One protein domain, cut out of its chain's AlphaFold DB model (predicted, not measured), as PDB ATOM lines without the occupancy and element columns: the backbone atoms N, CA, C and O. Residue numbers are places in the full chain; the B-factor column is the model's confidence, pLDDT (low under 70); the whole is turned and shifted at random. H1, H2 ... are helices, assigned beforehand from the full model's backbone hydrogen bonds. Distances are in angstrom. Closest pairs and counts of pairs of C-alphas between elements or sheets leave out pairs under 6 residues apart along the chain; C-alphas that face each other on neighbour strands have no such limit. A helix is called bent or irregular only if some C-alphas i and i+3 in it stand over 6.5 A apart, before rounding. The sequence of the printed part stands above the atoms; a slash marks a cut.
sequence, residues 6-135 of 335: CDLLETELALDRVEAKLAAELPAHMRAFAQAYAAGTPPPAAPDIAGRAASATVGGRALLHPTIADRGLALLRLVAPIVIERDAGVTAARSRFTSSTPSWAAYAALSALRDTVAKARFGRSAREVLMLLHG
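What this domain is: This is residues 6 to 135 of the 335 residues of an uncharacterized protein of Deltaproteobacteria bacterium (UniProt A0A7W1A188). Two helical hairpins, H3 with H4 and H5 with H6, follow each other along the longest axis; the long bent helix H1 packs on the first with its arm H1a, while its arm H1b swings away from the body. The link after H1b folds back to the short H2, and H7 packs on H4 and H6. The printed part has 130 residues with seven named helices, H1 to H7 in order, and no named strand: all helix. It is compact, radius of gyration of the C-alphas 16.3 A, and spans 52 by 35 by 24 A.

How they stand to each other: H1, residues 6 to 38, was assigned as one helix by its hydrogen bonds but is bent: C-alphas 24 and 27 are 7.0 A apart, and its arms H1a, residues 6 to 24, and H1b, residues 27 to 38, stand at a steep tilt of 44 degrees. H1b touches no helix. H1a touches H3, residues 53 to 62, the closest C-alphas being those of Leu 15 and Val 58, 6.1 A apart. H3 and the hub H4, residues 69 to 85, form a hairpin at a shallow tilt of 26 degrees; the closest C-alphas, of Gly 59 and Gly 72, are 4.1 A apart. H4 is only just irregular, with C-alphas 78 and 81 6.7 A apart, and has a kink of 36 degrees near residue 78. H2, residues 48 to 51, touches H4, closest at the C-alphas of Ala 50 and Val 79, 5.5 A. H5, residues 88 to 98, and H6, residues 104 to 122, form a hairpin, closest at the C-alphas of Val 90 and Leu 113, 5.9 A. H7, residues 126 to 134, touches H4, closest at the C-alphas of Arg 77 and Leu 133, 5.5 A. Every O i to N i+4 pair is within hydrogen-bond range in H1a, H1b, H3, H5, H6 and H7, and 11 of 13 in H4; H2 is too short for one.

Where its parts are: H1a, 27.2 A long, begins at C-alpha 6 (1.890, -24.216, 44.613); H1b is 16.7 A, H4 23.9 A and H6 25.7 A long. H7 ends at C-alpha 134 (-23.474, -37.200, 32.585).

The domain as a whole: The C-alphas farthest apart, of Cys 6 and Thr 101, are 53.2 A apart. The printed part has no cut and no long link; residues 98 to 101 have pLDDT under 70.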
ATOM      1  N   CYS A   6       1.406 -22.857  44.375       82.19
ATOM      2  CA  CYS A   6       1.890 -24.216  44.613       82.19
ATOM      3  C   CYS A   6       0.794 -25.290  44.498       82.19
ATOM      4  O   CYS A   6       1.077 -26.357  43.968       82.19
ATOM      5  N   ASP A   7      -0.440 -25.025  44.941       89.50
ATOM      6  CA  ASP A   7      -1.519 -26.029  44.956       89.50
ATOM      7  C   ASP A   7      -2.029 -26.347  43.540       89.50
ATOM      8  O   ASP A   7      -2.193 -27.512  43.167       89.50
ATOM      9  N   LEU A   8      -2.164 -25.309  42.703       92.50
ATOM     10  CA  LEU A   8      -2.503 -25.466  41.286       92.50
ATOM     11  C   LEU A   8      -1.449 -26.307  40.554       92.50
ATOM     12  O   LEU A   8      -1.799 -27.270  39.876       92.50
ATOM     13  N   LEU A   9      -0.165 -25.969  40.713       94.44
ATOM     14  CA  LEU A   9       0.925 -26.678  40.041       94.44
ATOM     15  C   LEU A   9       1.015 -28.144  40.492       94.44
ATOM     16  O   LEU A   9       1.227 -29.036  39.672       94.44
ATOM     17  N   GLU A  10       0.839 -28.418  41.786       94.75
ATOM     18  CA  GLU A  10       0.808 -29.788  42.308       94.75
ATOM     19  C   GLU A  10      -0.360 -30.597  41.731       94.75
ATOM     20  O   GLU A  10      -0.179 -31.758  41.344       94.75
ATOM     21  N   THR A  11      -1.545 -29.987  41.640       95.62
ATOM     22  CA  THR A  11      -2.739 -30.624  41.075       95.62
ATOM     23  C   THR A  11      -2.592 -30.868  39.575       95.62
ATOM     24  O   THR A  11      -2.893 -31.969  39.114       95.62
ATOM     25  N   GLU A  12      -2.068 -29.902  38.821       96.12
ATOM     26  CA  GLU A  12      -1.794 -30.036  37.387       96.12
ATOM     27  C   GLU A  12      -0.791 -31.165  37.112       96.12
ATOM     28  O   GLU A  12      -1.076 -32.068  36.329       96.12
ATOM     29  N   LEU A  13       0.328 -31.215  37.845       96.44
ATOM     30  CA  LEU A  13       1.314 -32.294  37.712       96.44
ATOM     31  C   LEU A  13       0.740 -33.670  38.074       96.44
ATOM     32  O   LEU A  13       1.125 -34.688  37.490       96.44
ATOM     33  N   ALA A  14      -0.148 -33.741  39.067       96.12
ATOM     34  CA  ALA A  14      -0.826 -34.984  39.412       96.12
ATOM     35  C   ALA A  14      -1.797 -35.421  38.305       96.12
ATOM     36  O   ALA A  14      -1.844 -36.610  37.975       96.12
ATOM     37  N   LEU A  15      -2.523 -34.470  37.716       96.38
ATOM     38  CA  LEU A  15      -3.452 -34.695  36.614       96.38
ATOM     39  C   LEU A  15      -2.719 -35.171  35.356       96.38
ATOM     40  O   LEU A  15      -3.065 -36.230  34.834       96.38
ATOM     41  N   ASP A  16      -1.632 -34.501  34.966       97.25
ATOM     42  CA  ASP A  16      -0.760 -34.901  33.854       97.25
ATOM     43  C   ASP A  16      -0.283 -36.351  34.000       97.25
ATOM     44  O   ASP A  16      -0.305 -37.138  33.053       97.25
ATOM     45  N   ARG A  17       0.126 -36.749  35.212       96.38
ATOM     46  CA  ARG A  17       0.584 -38.122  35.485       96.38
ATOM     47  C   ARG A  17      -0.530 -39.153  35.342       96.38
ATOM     48  O   ARG A  17      -0.254 -40.277  34.921       96.38
ATOM     49  N   VAL A  18      -1.753 -38.821  35.756       95.94
ATOM     50  CA  VAL A  18      -2.911 -39.717  35.624       95.94
ATOM     51  C   VAL A  18      -3.309 -39.834  34.157       95.94
ATOM     52  O   VAL A  18      -3.448 -40.950  33.657       95.94
ATOM     53  N   GLU A  19      -3.423 -38.710  33.454       94.69
ATOM     54  CA  GLU A  19      -3.780 -38.665  32.036       94.69
ATOM     55  C   GLU A  19      -2.749 -39.376  31.160       94.69
ATOM     56  O   GLU A  19      -3.133 -40.182  30.319       94.69
ATOM     57  N   ALA A  20      -1.449 -39.180  31.397       94.94
ATOM     58  CA  ALA A  20      -0.398 -39.865  30.644       94.94
ATOM     59  C   ALA A  20      -0.475 -41.394  30.791       94.94
ATOM     60  O   ALA A  20      -0.298 -42.127  29.817       94.94
ATOM     61  N   LYS A  21      -0.782 -41.893  31.996       95.19
ATOM     62  CA  LYS A  21      -0.980 -43.332  32.232       95.19
ATOM     63  C   LYS A  21      -2.247 -43.847  31.561       95.19
ATOM     64  O   LYS A  21      -2.207 -44.883  30.905       95.19
ATOM     65  N   LEU A  22      -3.353 -43.112  31.679       93.06
ATOM     66  CA  LEU A  22      -4.600 -43.451  30.996       93.06
ATOM     67  C   LEU A  22      -4.410 -43.488  29.476       93.06
ATOM     68  O   LEU A  22      -4.838 -44.445  28.846       93.06
ATOM     69  N   ALA A  23      -3.718 -42.510  28.895       92.19
ATOM     70  CA  ALA A  23      -3.426 -42.461  27.465       92.19
ATOM     71  C   ALA A  23      -2.546 -43.635  26.999       92.19
ATOM     72  O   ALA A  23      -2.720 -44.124  25.885       92.19
ATOM     73  N   ALA A  24      -1.635 -44.119  27.849       93.50
ATOM     74  CA  ALA A  24      -0.809 -45.289  27.555       93.50
ATOM     75  C   ALA A  24      -1.576 -46.623  27.676       93.50
ATOM     76  O   ALA A  24      -1.315 -47.553  26.915       93.50
ATOM     77  N   GLU A  25      -2.517 -46.732  28.621       93.44
ATOM     78  CA  GLU A  25      -3.227 -47.983  28.932       93.44
ATOM     79  C   GLU A  25      -4.547 -48.146  28.152       93.44
ATOM     80  O   GLU A  25      -4.850 -49.241  27.664       93.44
ATOM     81  N   LEU A  26      -5.344 -47.078  28.021       92.38
ATOM     82  CA  LEU A  26      -6.721 -47.141  27.518       92.38
ATOM     83  C   LEU A  26      -6.829 -47.645  26.076       92.38
ATOM     84  O   LEU A  26      -7.654 -48.531  25.858       92.38
ATOM     85  N   PRO A  27      -6.034 -47.181  25.090       94.94
ATOM     86  CA  PRO A  27      -6.226 -47.626  23.713       94.94
ATOM     87  C   PRO A  27      -6.042 -49.140  23.560       94.94
ATOM     88  O   PRO A  27      -6.868 -49.818  22.952       94.94
ATOM     89  N   ALA A  28      -4.985 -49.706  24.152       95.75
ATOM     90  CA  ALA A  28      -4.758 -51.151  24.131       95.75
ATOM     91  C   ALA A  28      -5.855 -51.908  24.899       95.75
ATOM     92  O   ALA A  28      -6.372 -52.910  24.402       95.75
ATOM     93  N   HIS A  29      -6.259 -51.396  26.067       95.75
ATOM     94  CA  HIS A  29      -7.343 -51.969  26.862       95.75
ATOM     95  C   HIS A  29      -8.672 -52.007  26.091       95.75
ATOM     96  O   HIS A  29      -9.325 -53.046  26.057       95.75
ATOM     97  N   MET A  30      -9.059 -50.915  25.426       96.25
ATOM     98  CA  MET A  30     -10.329 -50.814  24.701       96.25
ATOM     99  C   MET A  30     -10.379 -51.745  23.488       96.25
ATOM    100  O   MET A  30     -11.414 -52.364  23.242       96.25
ATOM    101  N   ARG A  31      -9.257 -51.929  22.774       98.00
ATOM    102  CA  ARG A  31      -9.167 -52.936  21.701       98.00
ATOM    103  C   ARG A  31      -9.295 -54.359  22.246       98.00
ATOM    104  O   ARG A  31     -10.063 -55.150  21.699       98.00
ATOM    105  N   ALA A  32      -8.599 -54.676  23.341       97.81
ATOM    106  CA  ALA A  32      -8.700 -55.982  23.993       97.81
ATOM    107  C   ALA A  32     -10.115 -56.250  24.534       97.81
ATOM    108  O   ALA A  32     -10.617 -57.367  24.432       97.81
ATOM    109  N   PHE A  33     -10.793 -55.226  25.057       97.12
ATOM    110  CA  PHE A  33     -12.178 -55.333  25.503       97.12
ATOM    111  C   PHE A  33     -13.113 -55.590  24.316       97.12
ATOM    112  O   PHE A  33     -13.883 -56.546  24.354       97.12
ATOM    113  N   ALA A  34     -13.002 -54.835  23.221       97.88
ATOM    114  CA  ALA A  34     -13.806 -55.087  22.025       97.88
ATOM    115  C   ALA A  34     -13.642 -56.530  21.506       97.88
ATOM    116  O   ALA A  34     -14.629 -57.186  21.172       97.88
ATOM    117  N   GLN A  35     -12.413 -57.057  21.510       98.06
ATOM    118  CA  GLN A  35     -12.122 -58.448  21.143       98.06
ATOM    119  C   GLN A  35     -12.747 -59.455  22.116       98.06
ATOM    120  O   GLN A  35     -13.421 -60.386  21.679       98.06
ATOM    121  N   ALA A  36     -12.565 -59.262  23.425       97.69
ATOM    122  CA  ALA A  36     -13.136 -60.141  24.443       97.69
ATOM    123  C   ALA A  36     -14.669 -60.170  24.368       97.69
ATOM    124  O   ALA A  36     -15.271 -61.243  24.451       97.69
ATOM    125  N   TYR A  37     -15.284 -59.004  24.139       96.38
ATOM    126  CA  TYR A  37     -16.721 -58.844  23.954       96.38
ATOM    127  C   TYR A  37     -17.218 -59.575  22.708       96.38
ATOM    128  O   TYR A  37     -18.158 -60.359  22.801       96.38
ATOM    129  N   ALA A  38     -16.556 -59.383  21.563       97.06
ATOM    130  CA  ALA A  38     -16.871 -60.097  20.327       97.06
ATOM    131  C   ALA A  38     -16.734 -61.624  20.480       97.06
ATOM    132  O   ALA A  38     -17.508 -62.376  19.896       97.06
ATOM    133  N   ALA A  39     -15.784 -62.083  21.298       96.88
ATOM    134  CA  ALA A  39     -15.582 -63.498  21.594       96.88
ATOM    135  C   ALA A  39     -16.542 -64.064  22.661       96.88
ATOM    136  O   ALA A  39     -16.487 -65.258  22.947       96.88
ATOM    137  N   GLY A  40     -17.391 -63.238  23.287       94.06
ATOM    138  CA  GLY A  40     -18.254 -63.671  24.392       94.06
ATOM    139  C   GLY A  40     -17.481 -64.088  25.652       94.06
ATOM    140  O   GLY A  40     -17.966 -64.898  26.441       94.06
ATOM    141  N   THR A  41     -16.272 -63.561  25.839       94.06
ATOM    142  CA  THR A  41     -15.385 -63.869  26.973       94.06
ATOM    143  C   THR A  41     -15.386 -62.743  28.012       94.06
ATOM    144  O   THR A  41     -15.791 -61.619  27.698       94.06
ATOM    145  N   PRO A  42     -14.962 -63.008  29.265       90.81
ATOM    146  CA  PRO A  42     -14.870 -61.967  30.281       90.81
ATOM    147  C   PRO A  42     -13.997 -60.791  29.815       90.81
ATOM    148  O   PRO A  42     -12.935 -61.018  29.229       90.81
ATOM    149  N   PRO A  43     -14.410 -59.541  30.081       89.88
ATOM    150  CA  PRO A  43     -13.629 -58.378  29.691       89.88
ATOM    151  C   PRO A  43     -12.297 -58.314  30.455       89.88
ATOM    152  O   PRO A  43     -12.216 -58.808  31.586       89.88
ATOM    153  N   PRO A  44     -11.259 -57.677  29.881       91.75
ATOM    154  CA  PRO A  44     -10.025 -57.417  30.611       91.75
ATOM    155  C   PRO A  44     -10.311 -56.580  31.864       91.75
ATOM    156  O   PRO A  44     -11.241 -55.771  31.898       91.75
ATOM    157  N   ALA A  45      -9.489 -56.748  32.901       87.38
ATOM    158  CA  ALA A  45      -9.585 -55.915  34.094       87.38
ATOM    159  C   ALA A  45      -9.407 -54.433  33.722       87.38
ATOM    160  O   ALA A  45      -8.546 -54.092  32.908       87.38
ATOM    161  N   ALA A  46     -10.228 -53.561  34.312       83.56
ATOM    162  CA  ALA A  46     -10.146 -52.124  34.070       83.56
ATOM    163  C   ALA A  46      -8.742 -51.590  34.423       83.56
ATOM    164  O   ALA A  46      -8.195 -52.044  35.437       83.56
ATOM    165  N   PRO A  47      -8.211 -50.608  33.661       87.69
ATOM    166  CA  PRO A  47      -6.881 -50.044  33.870       87.69
ATOM    167  C   PRO A  47      -6.628 -49.707  35.337       87.69
ATOM    168  O   PRO A  47      -7.487 -49.118  36.009       87.69
ATOM    169  N   ASP A  48      -5.455 -50.079  35.843       86.25
ATOM    170  CA  ASP A  48      -5.139 -49.956  37.266       86.25
ATOM    171  C   ASP A  48      -5.249 -48.509  37.723       86.25
ATOM    172  O   ASP A  48      -5.773 -48.232  38.802       86.25
ATOM    173  N   ILE A  49      -4.788 -47.570  36.894       88.25
ATOM    174  CA  ILE A  49      -4.863 -46.146  37.200       88.25
ATOM    175  C   ILE A  49      -6.316 -45.661  37.314       88.25
ATOM    176  O   ILE A  49      -6.614 -44.876  38.210       88.25
ATOM    177  N   ALA A  50      -7.244 -46.173  36.502       86.06
ATOM    178  CA  ALA A  50      -8.656 -45.791  36.553       86.06
ATOM    179  C   ALA A  50      -9.368 -46.330  37.809       86.06
ATOM    180  O   ALA A  50     -10.328 -45.733  38.287       86.06
ATOM    181  N   GLY A  51      -8.885 -47.449  38.363       82.69
ATOM    182  CA  GLY A  51      -9.426 -48.056  39.583       82.69
ATOM    183  C   GLY A  51      -8.903 -47.466  40.897       82.69
ATOM    184  O   GLY A  51      -9.396 -47.831  41.963       82.69
ATOM    185  N   ARG A  52      -7.893 -46.587  40.863       86.38
ATOM    186  CA  ARG A  52      -7.289 -46.020  42.080       86.38
ATOM    187  C   ARG A  52      -8.133 -44.880  42.635       86.38
ATOM    188  O   ARG A  52      -8.434 -43.923  41.929       86.38
ATOM    189  N   ALA A  53      -8.382 -44.906  43.946       84.25
ATOM    190  CA  ALA A  53      -9.055 -43.811  44.652       84.25
ATOM    191  C   ALA A  53      -8.360 -42.450  44.432       84.25
ATOM    192  O   ALA A  53      -9.031 -41.434  44.281       84.25
ATOM    193  N   ALA A  54      -7.025 -42.450  44.334       88.75
ATOM    194  CA  ALA A  54      -6.238 -41.251  44.058       88.75
ATOM    195  C   ALA A  54      -6.623 -40.561  42.737       88.75
ATOM    196  O   ALA A  54      -6.579 -39.339  42.674       88.75
ATOM    197  N   SER A  55      -7.039 -41.302  41.706       93.06
ATOM    198  CA  SER A  55      -7.431 -40.717  40.416       93.06
ATOM    199  C   SER A  55      -8.721 -39.904  40.537       93.06
ATOM    200  O   SER A  55      -8.805 -38.804  40.002       93.06
ATOM    201  N   ALA A  56      -9.693 -40.387  41.320       91.75
ATOM    202  CA  ALA A  56     -10.889 -39.608  41.646       91.75
ATOM    203  C   ALA A  56     -10.549 -38.380  42.509       91.75
ATOM    204  O   ALA A  56     -11.086 -37.301  42.277       91.75
ATOM    205  N   THR A  57      -9.616 -38.507  43.461       93.25
ATOM    206  CA  THR A  57      -9.142 -37.367  44.266       93.25
ATOM    207  C   THR A  57      -8.473 -36.291  43.409       93.25
ATOM    208  O   THR A  57      -8.754 -35.114  43.605       93.25
ATOM    209  N   VAL A  58      -7.617 -36.677  42.459       95.56
ATOM    210  CA  VAL A  58      -6.968 -35.742  41.525       95.56
ATOM    211  C   VAL A  58      -8.010 -35.015  40.678       95.56
ATOM    212  O   VAL A  58      -7.968 -33.792  40.599       95.56
ATOM    213  N   GLY A  59      -8.990 -35.740  40.128       94.31
ATOM    214  CA  GLY A  59     -10.095 -35.129  39.390       94.31
ATOM    215  C   GLY A  59     -10.886 -34.127  40.238       94.31
ATOM    216  O   GLY A  59     -11.141 -33.017  39.787       94.31
ATOM    217  N   GLY A  60     -11.202 -34.478  41.489       94.00
ATOM    218  CA  GLY A  60     -11.907 -33.591  42.419       94.00
ATOM    219  C   GLY A  60     -11.124 -32.324  42.779       94.00
ATOM    220  O   GLY A  60     -11.710 -31.250  42.837       94.00
ATOM    221  N   ARG A  61      -9.800 -32.419  42.968       94.25
ATOM    222  CA  ARG A  61      -8.944 -31.240  43.199       94.25
ATOM    223  C   ARG A  61      -8.882 -30.337  41.974       94.25
ATOM    224  O   ARG A  61      -8.998 -29.128  42.113       94.25
ATOM    225  N   ALA A  62      -8.768 -30.916  40.780       95.19
ATOM    226  CA  ALA A  62      -8.735 -30.148  39.539       95.19
ATOM    227  C   ALA A  62     -10.010 -29.309  39.333       95.19
ATOM    228  O   ALA A  62      -9.921 -28.206  38.802       95.19
ATOM    229  N   LEU A  63     -11.175 -29.762  39.819       93.12
ATOM    230  CA  LEU A  63     -12.414 -28.971  39.779       93.12
ATOM    231  C   LEU A  63     -12.359 -27.673  40.598       93.12
ATOM    232  O   LEU A  63     -13.131 -26.758  40.320       93.12
ATOM    233  N   LEU A  64     -11.471 -27.575  41.591       92.44
ATOM    234  CA  LEU A  64     -11.301 -26.358  42.391       92.44
ATOM    235  C   LEU A  64     -10.564 -25.256  41.618       92.44
ATOM    236  O   LEU A  64     -10.616 -24.096  42.016       92.44
ATOM    237  N   HIS A  65      -9.923 -25.601  40.496       93.00
ATOM    238  CA  HIS A  65      -9.094 -24.695  39.716       93.00
ATOM    239  C   HIS A  65      -9.698 -24.449  38.323       93.00
ATOM    240  O   HIS A  65      -9.621 -25.321  37.454       93.00
ATOM    241  N   PRO A  66     -10.243 -23.247  38.041       91.50
ATOM    242  CA  PRO A  66     -10.952 -22.966  36.788       91.50
ATOM    243  C   PRO A  66     -10.164 -23.244  35.501       91.50
ATOM    244  O   PRO A  66     -10.764 -23.526  34.469       91.50
ATOM    245  N   THR A  67      -8.832 -23.168  35.543       92.75
ATOM    246  CA  THR A  67      -7.953 -23.378  34.381       92.75
ATOM    247  C   THR A  67      -7.790 -24.841  33.971       92.75
ATOM    248  O   THR A  67      -7.375 -25.091  32.845       92.75
ATOM    249  N   ILE A  68      -8.084 -25.793  34.866       94.12
ATOM    250  CA  ILE A  68      -7.947 -27.242  34.626       94.12
ATOM    251  C   ILE A  68      -9.203 -28.034  35.034       94.12
ATOM    252  O   ILE A  68      -9.189 -29.267  35.071       94.12
ATOM    253  N   ALA A  69     -10.300 -27.342  35.352       92.75
ATOM    254  CA  ALA A  69     -11.544 -27.957  35.803       92.75
ATOM    255  C   ALA A  69     -12.185 -28.848  34.727       92.75
ATOM    256  O   ALA A  69     -12.748 -29.893  35.047       92.75
ATOM    257  N   ASP A  70     -12.062 -28.489  33.449       91.69
ATOM    258  CA  ASP A  70     -12.560 -29.280  32.319       91.69
ATOM    259  C   ASP A  70     -11.863 -30.649  32.222       91.69
ATOM    260  O   ASP A  70     -12.519 -31.677  32.025       91.69
ATOM    261  N   ARG A  71     -10.545 -30.676  32.439       93.00
ATOM    262  CA  ARG A  71      -9.733 -31.896  32.510       93.00
ATOM    263  C   ARG A  71     -10.102 -32.738  33.730       93.00
ATOM    264  O   ARG A  71     -10.320 -33.946  33.609       93.00
ATOM    265  N   GLY A  72     -10.261 -32.098  34.891       94.19
ATOM    266  CA  GLY A  72     -10.750 -32.745  36.112       94.19
ATOM    267  C   GLY A  72     -12.115 -33.409  35.921       94.19
ATOM    268  O   GLY A  72     -12.313 -34.566  36.301       94.19
ATOM    269  N   LEU A  73     -13.038 -32.714  35.254       93.06
ATOM    270  CA  LEU A  73     -14.371 -33.216  34.946       93.06
ATOM    271  C   LEU A  73     -14.331 -34.390  33.961       93.06
ATOM    272  O   LEU A  73     -14.997 -35.405  34.186       93.06
ATOM    273  N   ALA A  74     -13.521 -34.296  32.903       91.75
ATOM    274  CA  ALA A  74     -13.315 -35.390  31.957       91.75
ATOM    275  C   ALA A  74     -12.758 -36.647  32.648       91.75
ATOM    276  O   ALA A  74     -13.236 -37.755  32.390       91.75
ATOM    277  N   LEU A  75     -11.811 -36.480  33.578       93.62
ATOM    278  CA  LEU A  75     -11.288 -37.580  34.383       93.62
ATOM    279  C   LEU A  75     -12.380 -38.195  35.269       93.62
ATOM    280  O   LEU A  75     -12.538 -39.416  35.282       93.62
ATOM    281  N   LEU A  76     -13.163 -37.378  35.979       93.69
ATOM    282  CA  LEU A  76     -14.224 -37.860  36.869       93.69
ATOM    283  C   LEU A  76     -15.338 -38.600  36.124       93.69
ATOM    284  O   LEU A  76     -15.804 -39.624  36.624       93.69
ATOM    285  N   ARG A  77     -15.702 -38.160  34.911       91.62
ATOM    286  CA  ARG A  77     -16.636 -38.883  34.027       91.62
ATOM    287  C   ARG A  77     -16.190 -40.320  33.755       91.62
ATOM    288  O   ARG A  77     -17.036 -41.203  33.655       91.62
ATOM    289  N   LEU A  78     -14.881 -40.555  33.668       90.44
ATOM    290  CA  LEU A  78     -14.312 -41.886  33.486       90.44
ATOM    291  C   LEU A  78     -14.207 -42.662  34.809       90.44
ATOM    292  O   LEU A  78     -14.618 -43.819  34.881       90.44
ATOM    293  N   VAL A  79     -13.628 -42.059  35.852       91.94
ATOM    294  CA  VAL A  79     -13.213 -42.811  37.052       91.94
ATOM    295  C   VAL A  79     -14.302 -42.943  38.111       91.94
ATOM    296  O   VAL A  79     -14.298 -43.933  38.840       91.94
ATOM    297  N   ALA A  80     -15.247 -42.004  38.218       91.62
ATOM    298  CA  ALA A  80     -16.273 -42.068  39.260       91.62
ATOM    299  C   ALA A  80     -17.178 -43.312  39.134       91.62
ATOM    300  O   ALA A  80     -17.325 -44.013  40.142       91.62
ATOM    301  N   PRO A  81     -17.695 -43.681  37.939       89.94
ATOM    302  CA  PRO A  81     -18.442 -44.930  37.777       89.94
ATOM    303  C   PRO A  81     -17.607 -46.159  38.157       89.94
ATOM    304  O   PRO A  81     -18.089 -47.055  38.844       89.94
ATOM    305  N   ILE A  82     -16.325 -46.184  37.770       89.62
ATOM    306  CA  ILE A  82     -15.409 -47.296  38.059       89.62
ATOM    307  C   ILE A  82     -15.189 -47.444  39.566       89.62
ATOM    308  O   ILE A  82     -15.245 -48.556  40.084       89.62
ATOM    309  N   VAL A  83     -14.949 -46.341  40.279       89.38
ATOM    310  CA  VAL A  83     -14.737 -46.352  41.733       89.38
ATOM    311  C   VAL A  83     -15.982 -46.843  42.473       89.38
ATOM    312  O   VAL A  83     -15.846 -47.611  43.423       89.38
ATOM    313  N   ILE A  84     -17.180 -46.449  42.027       90.50
ATOM    314  CA  ILE A  84     -18.445 -46.920  42.606       90.50
ATOM    315  C   ILE A  84     -18.633 -48.420  42.333       90.50
ATOM    316  O   ILE A  84     -18.894 -49.194  43.252       90.50
ATOM    317  N   GLU A  85     -18.455 -48.857  41.085       88.75
ATOM    318  CA  GLU A  85     -18.715 -50.240  40.665       88.75
ATOM    319  C   GLU A  85     -17.654 -51.250  41.127       88.75
ATOM    320  O   GLU A  85     -17.945 -52.447  41.205       88.75
ATOM    321  N   ARG A  86     -16.425 -50.807  41.426       88.31
ATOM    322  CA  ARG A  86     -15.343 -51.662  41.958       88.31
ATOM    323  C   ARG A  86     -15.393 -51.835  43.472       88.31
ATOM    324  O   ARG A  86     -14.607 -52.623  43.996       88.31
ATOM    325  N   ASP A  87     -16.286 -51.141  44.174       90.81
ATOM    326  CA  ASP A  87     -16.497 -51.410  45.591       90.81
ATOM    327  C   ASP A  87     -16.873 -52.885  45.807       90.81
ATOM    328  O   ASP A  87     -17.649 -53.475  45.045       90.81
ATOM    329  N   ALA A  88     -16.296 -53.502  46.840       90.00
ATOM    330  CA  ALA A  88     -16.470 -54.925  47.099       90.00
ATOM    331  C   ALA A  88     -17.934 -55.279  47.408       90.00
ATOM    332  O   ALA A  88     -18.415 -56.325  46.970       90.00
ATOM    333  N   GLY A  89     -18.656 -54.400  48.112       90.50
ATOM    334  CA  GLY A  89     -20.075 -54.569  48.413       90.50
ATOM    335  C   GLY A  89     -20.934 -54.490  47.155       90.50
ATOM    336  O   GLY A  89     -21.775 -55.364  46.931       90.50
ATOM    337  N   VAL A  90     -20.667 -53.508  46.287       90.50
ATOM    338  CA  VAL A  90     -21.357 -53.358  44.993       90.50
ATOM    339  C   VAL A  90     -21.066 -54.548  44.074       90.50
ATOM    340  O   VAL A  90     -21.993 -55.151  43.533       90.50
ATOM    341  N   THR A  91     -19.803 -54.966  43.956       88.19
ATOM    342  CA  THR A  91     -19.403 -56.121  43.134       88.19
ATOM    343  C   THR A  91     -20.027 -57.428  43.631       88.19
ATOM    344  O   THR A  91     -20.524 -58.221  42.823       88.19
ATOM    345  N   ALA A  92     -20.039 -57.661  44.947       87.06
ATOM    346  CA  ALA A  92     -20.649 -58.849  45.538       87.06
ATOM    347  C   ALA A  92     -22.167 -58.874  45.315       87.06
ATOM    348  O   ALA A  92     -22.714 -59.906  44.922       87.06
ATOM    349  N   ALA A  93     -22.847 -57.743  45.515       85.31
ATOM    350  CA  ALA A  93     -24.279 -57.626  45.264       85.31
ATOM    351  C   ALA A  93     -24.612 -57.847  43.785       85.31
ATOM    352  O   ALA A  93     -25.464 -58.672  43.465       85.31
ATOM    353  N   ARG A  94     -23.871 -57.203  42.878       83.56
ATOM    354  CA  ARG A  94     -24.020 -57.390  41.432       83.56
ATOM    355  C   ARG A  94     -23.874 -58.856  41.038       83.56
ATOM    356  O   ARG A  94     -24.737 -59.357  40.336       83.56
ATOM    357  N   SER A  95     -22.853 -59.551  41.541       80.12
ATOM    358  CA  SER A  95     -22.622 -60.974  41.236       80.12
ATOM    359  C   SER A  95     -23.772 -61.872  41.704       80.12
ATOM    360  O   SER A  95     -24.149 -62.812  41.009       80.12
ATOM    361  N   ARG A  96     -24.373 -61.563  42.862       78.56
ATOM    362  CA  ARG A  96     -25.568 -62.265  43.359       78.56
ATOM    363  C   ARG A  96     -26.780 -62.009  42.462       78.56
ATOM    364  O   ARG A  96     -27.533 -62.935  42.174       78.56
ATOM    365  N   PHE A  97     -26.953 -60.773  42.000       71.38
ATOM    366  CA  PHE A  97     -28.096 -60.375  41.176       71.38
ATOM    367  C   PHE A  97     -27.963 -60.765  39.700       71.38
ATOM    368  O   PHE A  97     -28.975 -60.940  39.036       71.38
ATOM    369  N   THR A  98     -26.750 -60.936  39.169       64.19
ATOM    370  CA  THR A  98     -26.539 -61.425  37.795       64.19
ATOM    371  C   THR A  98     -26.756 -62.927  37.666       64.19
ATOM    372  O   THR A  98     -27.059 -63.394  36.573       64.19
ATOM    373  N   SER A  99     -26.623 -63.683  38.762       61.38
ATOM    374  CA  SER A  99     -26.959 -65.111  38.806       61.38
ATOM    375  C   SER A  99     -28.462 -65.404  38.942       61.38
ATOM    376  O   SER A  99     -28.864 -66.559  38.834       61.38
ATOM    377  N   SER A 100     -29.295 -64.382  39.161       59.81
ATOM    378  CA  SER A 100     -30.753 -64.491  39.259       59.81
ATOM    379  C   SER A 100     -31.450 -63.670  38.168       59.81
ATOM    380  O   SER A 100     -30.856 -62.800  37.532       59.81
ATOM    381  N   THR A 101     -32.728 -63.958  37.903       67.81
ATOM    382  CA  THR A 101     -33.541 -63.141  36.991       67.81
ATOM    383  C   THR A 101     -33.564 -61.692  37.495       67.81
ATOM    384  O   THR A 101     -33.925 -61.484  38.657       67.81
ATOM    385  N   PRO A 102     -33.235 -60.684  36.658       74.81
ATOM    386  CA  PRO A 102     -33.301 -59.282  37.057       74.81
ATOM    387  C   PRO A 102     -34.663 -58.942  37.672       74.81
ATOM    388  O   PRO A 102     -35.703 -59.205  37.068       74.81
ATOM    389  N   SER A 103     -34.676 -58.352  38.866       82.00
ATOM    390  CA  SER A 103     -35.884 -57.866  39.539       82.00
ATOM    391  C   SER A 103     -35.731 -56.424  40.016       82.00
ATOM    392  O   SER A 103     -34.694 -56.004  40.512       82.00
ATOM    393  N   TRP A 104     -36.784 -55.634  39.922       83.50
ATOM    394  CA  TRP A 104     -36.758 -54.241  40.367       83.50
ATOM    395  C   TRP A 104     -36.344 -54.066  41.843       83.50
ATOM    396  O   TRP A 104     -35.655 -53.104  42.170       83.50
ATOM    397  N   ALA A 105     -36.669 -55.023  42.719       84.50
ATOM    398  CA  ALA A 105     -36.204 -55.032  44.109       84.50
ATOM    399  C   ALA A 105     -34.676 -55.202  44.226       84.50
ATOM    400  O   ALA A 105     -34.023 -54.484  44.984       84.50
ATOM    401  N   ALA A 106     -34.078 -56.112  43.449       84.38
ATOM    402  CA  ALA A 106     -32.625 -56.267  43.425       84.38
ATOM    403  C   ALA A 106     -31.926 -55.059  42.771       84.38
ATOM    404  O   ALA A 106     -30.827 -54.696  43.190       84.38
ATOM    405  N   TYR A 107     -32.573 -54.381  41.816       84.88
ATOM    406  CA  TYR A 107     -32.075 -53.116  41.268       84.88
ATOM    407  C   TYR A 107     -32.065 -52.011  42.331       84.88
ATOM    408  O   TYR A 107     -31.039 -51.360  42.523       84.88
ATOM    409  N   ALA A 108     -33.160 -51.851  43.083       86.19
ATOM    410  CA  ALA A 108     -33.243 -50.894  44.185       86.19
ATOM    411  C   ALA A 108     -32.166 -51.155  45.254       86.19
ATOM    412  O   ALA A 108     -31.467 -50.234  45.679       86.19
ATOM    413  N   ALA A 109     -31.966 -52.422  45.635       87.25
ATOM    414  CA  ALA A 109     -30.924 -52.814  46.581       87.25
ATOM    415  C   ALA A 109     -29.510 -52.496  46.062       87.25
ATOM    416  O   ALA A 109     -28.674 -51.986  46.809       87.25
ATOM    417  N   LEU A 110     -29.239 -52.755  44.777       88.19
ATOM    418  CA  LEU A 110     -27.965 -52.392  44.156       88.19
ATOM    419  C   LEU A 110     -27.762 -50.869  44.126       88.19
ATOM    420  O   LEU A 110     -26.668 -50.397  44.427       88.19
ATOM    421  N   SER A 111     -28.812 -50.101  43.823       88.00
ATOM    422  CA  SER A 111     -28.783 -48.632  43.845       88.00
ATOM    423  C   SER A 111     -28.439 -48.087  45.233       88.00
ATOM    424  O   SER A 111     -27.566 -47.232  45.360       88.00
ATOM    425  N   ALA A 112     -29.039 -48.631  46.296       90.12
ATOM    426  CA  ALA A 112     -28.746 -48.216  47.669       90.12
ATOM    427  C   ALA A 112     -27.280 -48.481  48.080       90.12
ATOM    428  O   ALA A 112     -26.668 -47.694  48.811       90.12
ATOM    429  N   LEU A 113     -26.683 -49.571  47.582       92.38
ATOM    430  CA  LEU A 113     -25.263 -49.862  47.802       92.38
ATOM    431  C   LEU A 113     -24.366 -48.867  47.061       92.38
ATOM    432  O   LEU A 113     -23.428 -48.338  47.657       92.38
ATOM    433  N   ARG A 114     -24.685 -48.557  45.799       92.81
ATOM    434  CA  ARG A 114     -23.984 -47.522  45.023       92.81
ATOM    435  C   ARG A 114     -24.027 -46.176  45.743       92.81
ATOM    436  O   ARG A 114     -22.988 -45.540  45.891       92.81
ATOM    437  N   ASP A 115     -25.190 -45.782  46.257       93.25
ATOM    438  CA  ASP A 115     -25.362 -44.543  47.020       93.25
ATOM    439  C   ASP A 115     -24.516 -44.499  48.286       93.25
ATOM    440  O   ASP A 115     -23.959 -43.452  48.612       93.25
ATOM    441  N   THR A 116     -24.391 -45.620  48.995       94.31
ATOM    442  CA  THR A 116     -23.529 -45.705  50.182       94.31
ATOM    443  C   THR A 116     -22.074 -45.410  49.817       94.31
ATOM    444  O   THR A 116     -21.421 -44.590  50.467       94.31
ATOM    445  N   VAL A 117     -21.580 -46.026  48.740       93.31
ATOM    446  CA  VAL A 117     -20.212 -45.819  48.250       93.31
ATOM    447  C   VAL A 117     -20.019 -44.387  47.761       93.31
ATOM    448  O   VAL A 117     -19.057 -43.726  48.147       93.31
ATOM    449  N   ALA A 118     -20.940 -43.877  46.945       93.25
ATOM    450  CA  ALA A 118     -20.846 -42.529  46.402       93.25
ATOM    451  C   ALA A 118     -20.897 -41.459  47.499       93.25
ATOM    452  O   ALA A 118     -20.075 -40.547  47.471       93.25
ATOM    453  N   LYS A 119     -21.750 -41.606  48.521       94.94
ATOM    454  CA  LYS A 119     -21.801 -40.666  49.656       94.94
ATOM    455  C   LYS A 119     -20.481 -40.640  50.411       94.94
ATOM    456  O   LYS A 119     -19.985 -39.566  50.733       94.94
ATOM    457  N   ALA A 120     -19.877 -41.805  50.635       92.19
ATOM    458  CA  ALA A 120     -18.578 -41.900  51.296       92.19
ATOM    459  C   ALA A 120     -17.428 -41.291  50.470       92.19
ATOM    460  O   ALA A 120     -16.441 -40.836  51.044       92.19
ATOM    461  N   ARG A 121     -17.522 -41.302  49.133       90.06
ATOM    462  CA  ARG A 121     -16.446 -40.851  48.227       90.06
ATOM    463  C   ARG A 121     -16.592 -39.410  47.751       90.06
ATOM    464  O   ARG A 121     -15.586 -38.727  47.593       90.06
ATOM    465  N   PHE A 122     -17.821 -38.978  47.508       91.25
ATOM    466  CA  PHE A 122     -18.167 -37.734  46.821       91.25
ATOM    467  C   PHE A 122     -19.146 -36.865  47.626       91.25
ATOM    468  O   PHE A 122     -19.545 -35.809  47.156       91.25
ATOM    469  N   GLY A 123     -19.583 -37.303  48.814       93.06
ATOM    470  CA  GLY A 123     -20.527 -36.552  49.652       93.06
ATOM    471  C   GLY A 123     -21.969 -36.511  49.129       93.06
ATOM    472  O   GLY A 123     -22.812 -35.850  49.728       93.06
ATOM    473  N   ARG A 124     -22.272 -37.224  48.038       93.31
ATOM    474  CA  ARG A 124     -23.571 -37.229  47.341       93.31
ATOM    475  C   ARG A 124     -24.003 -38.647  46.984       93.31
ATOM    476  O   ARG A 124     -23.178 -39.557  46.971       93.31
ATOM    477  N   SER A 125     -25.286 -38.850  46.690       92.06
ATOM    478  CA  SER A 125     -25.764 -40.141  46.164       92.06
ATOM    479  C   SER A 125     -25.095 -40.482  44.824       92.06
ATOM    480  O   SER A 125     -24.637 -39.592  44.104       92.06
ATOM    481  N   ALA A 126     -25.038 -41.767  44.463       91.00
ATOM    482  CA  ALA A 126     -24.440 -42.192  43.196       91.00
ATOM    483  C   ALA A 126     -25.211 -41.593  42.028       91.00
ATOM    484  O   ALA A 126     -24.616 -41.110  41.068       91.00
ATOM    485  N   ARG A 127     -26.535 -41.555  42.166       87.62
ATOM    486  CA  ARG A 127     -27.427 -40.930  41.202       87.62
ATOM    487  C   ARG A 127     -27.098 -39.460  40.958       87.62
ATOM    488  O   ARG A 127     -26.916 -39.080  39.809       87.62
ATOM    489  N   GLU A 128     -26.978 -38.651  42.008       89.38
ATOM    490  CA  GLU A 128     -26.645 -37.225  41.866       89.38
ATOM    491  C   GLU A 128     -25.275 -37.021  41.214       89.38
ATOM    492  O   GLU A 128     -25.160 -36.239  40.273       89.38
ATOM    493  N   VAL A 129     -24.246 -37.744  41.677       91.44
ATOM    494  CA  VAL A 129     -22.886 -37.652  41.115       91.44
ATOM    495  C   VAL A 129     -22.898 -37.978  39.626       91.44
ATOM    496  O   VAL A 129     -22.360 -37.225  38.818       91.44
ATOM    497  N   LEU A 130     -23.521 -39.095  39.252       90.38
ATOM    498  CA  LEU A 130     -23.524 -39.564  37.873       90.38
ATOM    499  C   LEU A 130     -24.406 -38.696  36.976       90.38
ATOM    500  O   LEU A 130     -23.992 -38.408  35.863       90.38
ATOM    501  N   MET A 131     -25.551 -38.192  37.446       88.50
ATOM    502  CA  MET A 131     -26.354 -37.226  36.684       88.50
ATOM    503  C   MET A 131     -25.565 -35.955  36.361       88.50
ATOM    504  O   MET A 131     -25.536 -35.539  35.201       88.50
ATOM    505  N   LEU A 132     -24.876 -35.387  37.356       90.25
ATOM    506  CA  LEU A 132     -24.018 -34.213  37.177       90.25
ATOM    507  C   LEU A 132     -22.905 -34.499  36.161       90.25
ATOM    508  O   LEU A 132     -22.748 -33.771  35.183       90.25
ATOM    509  N   LEU A 133     -22.186 -35.611  36.326       90.69
ATOM    510  CA  LEU A 133     -21.126 -36.015  35.401       90.69
ATOM    511  C   LEU A 133     -21.650 -36.313  33.989       90.69
ATOM    512  O   LEU A 133     -20.976 -36.023  33.002       90.69
ATOM    513  N   HIS A 134     -22.847 -36.875  33.864       88.62
ATOM    514  CA  HIS A 134     -23.474 -37.200  32.585       88.62
ATOM    515  C   HIS A 134     -24.107 -35.994  31.890       88.62
ATOM    516  O   HIS A 134     -24.477 -36.123  30.722       88.62
ATOM    517  N   GLY A 135     -24.198 -34.842  32.563       87.31
ATOM    518  CA  GLY A 135     -24.873 -33.651  32.050       87.31
ATOM    519  C   GLY A 135     -26.392 -33.787  32.000       87.31
ATOM    520  O   GLY A 135     -27.047 -33.107  31.213       87.31
TER     521      GLY A 135